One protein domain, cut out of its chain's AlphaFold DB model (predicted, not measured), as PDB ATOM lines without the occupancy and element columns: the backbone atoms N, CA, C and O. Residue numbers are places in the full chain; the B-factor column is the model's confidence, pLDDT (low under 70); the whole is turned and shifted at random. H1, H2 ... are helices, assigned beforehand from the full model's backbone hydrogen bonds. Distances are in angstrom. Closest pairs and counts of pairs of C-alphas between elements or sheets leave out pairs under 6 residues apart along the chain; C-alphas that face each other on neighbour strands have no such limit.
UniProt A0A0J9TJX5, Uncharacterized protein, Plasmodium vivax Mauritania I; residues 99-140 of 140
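This is residues 99 to 140 of the 140 residues of an uncharacterized protein of Plasmodium vivax Mauritania I (UniProt A0A0J9TJX5). Two helices, H1 and then the longer H2, meet at a corner near their ends and make an open L, with no third part to fill the angle. The printed part has 42 residues, all helix in class with no named strand, and is extended, with a radius of gyration of the C-alphas of 14.3 A. Its outline is flat, 40 by 25 by 6 A.

Start with H1, residues 99 to 114, which a tight link, Ser 115, joins to H2, residues 116 to 139. They touch only at the corner, through residues 111 to 112 and 118 to 119; look at the closest C-alphas, Ser 112 and Met 119, 5.6 A apart. Their lines stand at a steep tilt of 66 degrees, opposite ways. In H1 and H2 every O i to N i+4 pair is within hydrogen-bond range.

Find C-alpha 99 at (19.253, -33.214, 44.014); from there H1 runs 22.2 A to C-alpha 114. H2 runs 34.8 A from C-alpha 116 at (13.755, -33.711, 19.685) to C-alpha 139 at (13.403, 0.913, 23.132).

The farthest C-alphas, Asn 114 and Ile 140, the chain's last residue, are 41.5 A apart. The printed part has no cut. Look for pLDDT under 70 at residues 99 to 101, 108 to 116, 118 and 140.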
ATOM      1  N   ASP A  99      20.006 -32.024  44.395       68.88
ATOM      2  CA  ASP A  99      19.253 -33.214  44.014       68.88
ATOM      3  C   ASP A  99      18.075 -32.848  43.113       68.88
ATOM      4  O   ASP A  99      17.838 -33.507  42.101       68.88
ATOM      5  N   ARG A 100      17.375 -31.742  43.408       65.12
ATOM      6  CA  ARG A 100      16.306 -31.224  42.544       65.12
ATOM      7  C   ARG A 100      16.850 -30.735  41.204       65.12
ATOM      8  O   ARG A 100      16.243 -31.024  40.178       65.12
ATOM      9  N   ALA A 101      17.992 -30.049  41.184       66.12
ATOM     10  CA  ALA A 101      18.647 -29.638  39.946       66.12
ATOM     11  C   ALA A 101      19.120 -30.852  39.128       66.12
ATOM     12  O   ALA A 101      18.856 -30.917  37.932       66.12
ATOM     13  N   MET A 102      19.753 -31.845  39.757       72.06
ATOM     14  CA  MET A 102      20.186 -33.084  39.105       72.06
ATOM     15  C   MET A 102      19.012 -33.912  38.583       72.06
ATOM     16  O   MET A 102      19.124 -34.479  37.498       72.06
ATOM     17  N   ALA A 103      17.896 -33.980  39.313       73.81
ATOM     18  CA  ALA A 103      16.672 -34.621  38.841       73.81
ATOM     19  C   ALA A 103      16.129 -33.907  37.597       73.81
ATOM     20  O   ALA A 103      15.881 -34.554  36.586       73.81
ATOM     21  N   ILE A 104      16.070 -32.571  37.627       73.81
ATOM     22  CA  ILE A 104      15.684 -31.755  36.470       73.81
ATOM     23  C   ILE A 104      16.622 -32.009  35.277       73.81
ATOM     24  O   ILE A 104      16.142 -32.204  34.165       73.81
ATOM     25  N   PHE A 105      17.944 -32.061  35.476       73.62
ATOM     26  CA  PHE A 105      18.902 -32.345  34.397       73.62
ATOM     27  C   PHE A 105      18.777 -33.767  33.839       73.62
ATOM     28  O   PHE A 105      18.825 -33.944  32.624       73.62
ATOM     29  N   LYS A 106      18.579 -34.778  34.692       75.38
ATOM     30  CA  LYS A 106      18.339 -36.161  34.250       75.38
ATOM     31  C   LYS A 106      17.038 -36.284  33.465       75.38
ATOM     32  O   LYS A 106      17.017 -36.963  32.439       75.38
ATOM     33  N   ASP A 107      15.988 -35.601  33.913       75.38
ATOM     34  CA  ASP A 107      14.722 -35.522  33.192       75.38
ATOM     35  C   ASP A 107      14.917 -34.812  31.852       75.38
ATOM     36  O   ASP A 107      14.436 -35.312  30.841       75.38
ATOM     37  N   PHE A 108      15.691 -33.722  31.790       69.06
ATOM     38  CA  PHE A 108      16.033 -33.050  30.532       69.06
ATOM     39  C   PHE A 108      16.824 -33.938  29.568       69.06
ATOM     40  O   PHE A 108      16.516 -33.949  28.378       69.06
ATOM     41  N   ASP A 109      17.807 -34.702  30.042       67.94
ATOM     42  CA  ASP A 109      18.569 -35.628  29.199       67.94
ATOM     43  C   ASP A 109      17.667 -36.733  28.634       67.94
ATOM     44  O   ASP A 109      17.682 -36.994  27.428       67.94
ATOM     45  N   ALA A 110      16.820 -37.334  29.475       69.44
ATOM     46  CA  ALA A 110      15.832 -38.320  29.042       69.44
ATOM     47  C   ALA A 110      14.813 -37.719  28.059       69.44
ATOM     48  O   ALA A 110      14.449 -38.356  27.067       69.44
ATOM     49  N   PHE A 111      14.383 -36.478  28.298       65.06
ATOM     50  CA  PHE A 111      13.447 -35.758  27.442       65.06
ATOM     51  C   PHE A 111      14.069 -35.412  26.088       65.06
ATOM     52  O   PHE A 111      13.461 -35.666  25.050       65.06
ATOM     53  N   SER A 112      15.292 -34.877  26.072       62.06
ATOM     54  CA  SER A 112      16.004 -34.498  24.846       62.06
ATOM     55  C   SER A 112      16.253 -35.707  23.943       62.06
ATOM     56  O   SER A 112      16.112 -35.611  22.724       62.06
ATOM     57  N   LYS A 113      16.536 -36.867  24.548       69.12
ATOM     58  CA  LYS A 113      16.765 -38.126  23.842       69.12
ATOM     59  C   LYS A 113      15.486 -38.709  23.238       69.12
ATOM     60  O   LYS A 113      15.551 -39.335  22.184       69.12
ATOM     61  N   ASN A 114      14.335 -38.481  23.876       65.38
ATOM     62  CA  ASN A 114      13.059 -39.087  23.487       65.38
ATOM     63  C   ASN A 114      12.113 -38.134  22.734       65.38
ATOM     64  O   ASN A 114      11.125 -38.591  22.163       65.38
ATOM     65  N   SER A 115      12.383 -36.824  22.710       67.06
ATOM     66  CA  SER A 115      11.538 -35.839  22.025       67.06
ATOM     67  C   SER A 115      12.342 -34.634  21.509       67.06
ATOM     68  O   SER A 115      12.360 -33.559  22.126       67.06
ATOM     69  N   PRO A 116      12.981 -34.776  20.330       65.81
ATOM     70  CA  PRO A 116      13.755 -33.711  19.685       65.81
ATOM     71  C   PRO A 116      12.946 -32.424  19.475       65.81
ATOM     72  O   PRO A 116      13.475 -31.316  19.564       65.81
ATOM     73  N   THR A 117      11.639 -32.567  19.241       70.06
ATOM     74  CA  THR A 117      10.706 -31.459  19.028       70.06
ATOM     75  C   THR A 117      10.644 -30.530  20.234       70.06
ATOM     76  O   THR A 117      10.658 -29.319  20.066       70.06
ATOM     77  N   VAL A 118      10.626 -31.059  21.457       68.31
ATOM     78  CA  VAL A 118      10.520 -30.217  22.657       68.31
ATOM     79  C   VAL A 118      11.838 -29.533  22.981       68.31
ATOM     80  O   VAL A 118      11.819 -28.367  23.362       68.31
ATOM     81  N   MET A 119      12.977 -30.195  22.757       73.19
ATOM     82  CA  MET A 119      14.288 -29.546  22.884       73.19
ATOM     83  C   MET A 119      14.415 -28.370  21.902       73.19
ATOM     84  O   MET A 119      14.843 -27.283  22.286       73.19
ATOM     85  N   SER A 120      13.945 -28.549  20.662       73.31
ATOM     86  CA  SER A 120      13.853 -27.475  19.664       73.31
ATOM     87  C   SER A 120      12.948 -26.326  20.132       73.31
ATOM     88  O   SER A 120      13.334 -25.157  20.053       73.31
ATOM     89  N   THR A 121      11.787 -26.637  20.717       80.38
ATOM     90  CA  THR A 121      10.865 -25.630  21.266       80.38
ATOM     91  C   THR A 121      11.474 -24.856  22.439       80.38
ATOM     92  O   THR A 121      11.337 -23.636  22.493       80.38
ATOM     93  N   PHE A 122      12.188 -25.519  23.355       80.88
ATOM     94  CA  PHE A 122      12.878 -24.849  24.466       80.88
ATOM     95  C   PHE A 122      13.936 -23.862  23.966       80.88
ATOM     96  O   PHE A 122      13.976 -22.717  24.420       80.88
ATOM     97  N   VAL A 123      14.755 -24.271  22.993       83.75
ATOM     98  CA  VAL A 123      15.765 -23.396  22.378       83.75
ATOM     99  C   VAL A 123      15.105 -22.208  21.672       83.75
ATOM    100  O   VAL A 123      15.556 -21.074  21.833       83.75
ATOM    101  N   ALA A 124      14.001 -22.430  20.952       87.19
ATOM    102  CA  ALA A 124      13.246 -21.361  20.301       87.19
ATOM    103  C   ALA A 124      12.674 -20.348  21.309       87.19
ATOM    104  O   ALA A 124      12.770 -19.143  21.081       87.19
ATOM    105  N   ILE A 125      12.143 -20.809  22.448       89.38
ATOM    106  CA  ILE A 125      11.638 -19.932  23.518       89.38
ATOM    107  C   ILE A 125      12.770 -19.075  24.097       89.38
ATOM    108  O   ILE A 125      12.599 -17.865  24.238       89.38
ATOM    109  N   ILE A 126      13.932 -19.668  24.389       88.56
ATOM    110  CA  ILE A 126      15.097 -18.934  24.911       88.56
ATOM    111  C   ILE A 126      15.554 -17.861  23.914       88.56
ATOM    112  O   ILE A 126      15.788 -16.716  24.305       88.56
ATOM    113  N   LEU A 127      15.632 -18.198  22.623       87.12
ATOM    114  CA  LEU A 127      15.989 -17.243  21.573       87.12
ATOM    115  C   LEU A 127      14.957 -16.114  21.457       87.12
ATOM    116  O   LEU A 127      15.339 -14.946  21.402       87.12
ATOM    117  N   CYS A 128      13.659 -16.426  21.487       89.69
ATOM    118  CA  CYS A 128      12.594 -15.421  21.479       89.69
ATOM    119  C   CYS A 128      12.690 -14.473  22.682       89.69
ATOM    120  O   CYS A 128      12.623 -13.258  22.503       89.69
ATOM    121  N   LEU A 129      12.904 -14.998  23.892       90.62
ATOM    122  CA  LEU A 129      13.092 -14.181  25.094       90.62
ATOM    123  C   LEU A 129      14.340 -13.295  24.991       90.62
ATOM    124  O   LEU A 129      14.290 -12.127  25.371       90.62
ATOM    125  N   PHE A 130      15.435 -13.808  24.426       88.75
ATOM    126  CA  PHE A 130      16.649 -13.029  24.181       88.75
ATOM    127  C   PHE A 130      16.401 -11.866  23.209       88.75
ATOM    128  O   PHE A 130      16.819 -10.736  23.474       88.75
ATOM    129  N   PHE A 131      15.686 -12.110  22.106       88.19
ATOM    130  CA  PHE A 131      15.324 -11.054  21.160       88.19
ATOM    131  C   PHE A 131      14.370 -10.030  21.779       88.19
ATOM    132  O   PHE A 131      14.599  -8.835  21.613       88.19
ATOM    133  N   LEU A 132      13.362 -10.467  22.538       88.94
ATOM    134  CA  LEU A 132      12.449  -9.569  23.252       88.94
ATOM    135  C   LEU A 132      13.192  -8.702  24.274       88.94
ATOM    136  O   LEU A 132      12.973  -7.494  24.316       88.94
ATOM    137  N   TYR A 133      14.116  -9.283  25.041       88.31
ATOM    138  CA  TYR A 133      14.961  -8.543  25.980       88.31
ATOM    139  C   TYR A 133      15.839  -7.509  25.265       88.31
ATOM    140  O   TYR A 133      15.933  -6.359  25.694       88.31
ATOM    141  N   LYS A 134      16.455  -7.896  24.142       84.81
ATOM    142  CA  LYS A 134      17.275  -6.991  23.331       84.81
ATOM    143  C   LYS A 134      16.450  -5.843  22.751       84.81
ATOM    144  O   LYS A 134      16.913  -4.712  22.784       84.81
ATOM    145  N   VAL A 135      15.248  -6.122  22.245       87.00
ATOM    146  CA  VAL A 135      14.318  -5.108  21.727       87.00
ATOM    147  C   VAL A 135      13.873  -4.168  22.845       87.00
ATOM    148  O   VAL A 135      13.972  -2.960  22.680       87.00
ATOM    149  N   TYR A 136      13.479  -4.701  24.002       83.12
ATOM    150  CA  TYR A 136      13.110  -3.909  25.177       83.12
ATOM    151  C   TYR A 136      14.233  -2.954  25.608       83.12
ATOM    152  O   TYR A 136      13.993  -1.766  25.792       83.12
ATOM    153  N   LYS A 137      15.476  -3.445  25.673       80.00
ATOM    154  CA  LYS A 137      16.660  -2.635  26.002       80.00
ATOM    155  C   LYS A 137      17.030  -1.601  24.927       80.00
ATOM    156  O   LYS A 137      17.772  -0.682  25.222       80.00
ATOM    157  N   ASN A 138      16.582  -1.773  23.684       74.94
ATOM    158  CA  ASN A 138      16.830  -0.814  22.602       74.94
ATOM    159  C   ASN A 138      15.710   0.233  22.466       74.94
ATOM    160  O   ASN A 138      15.870   1.189  21.711       74.94
ATOM    161  N   ILE A 139      14.562   0.007  23.115       72.00
ATOM    162  CA  ILE A 139      13.403   0.913  23.132       72.00
ATOM    163  C   ILE A 139      13.455   1.864  24.343       72.00
ATOM    164  O   ILE A 139      12.932   2.973  24.248       72.00
ATOM    165  N   ILE A 140      14.071   1.441  25.455       54.75
ATOM    166  CA  ILE A 140      14.366   2.251  26.657       54.75
ATOM    167  C   ILE A 140      15.786   2.798  26.574       54.75
ATOM    168  O   ILE A 140      15.963   4.000  26.864       54.75
TER     169      ILE A 140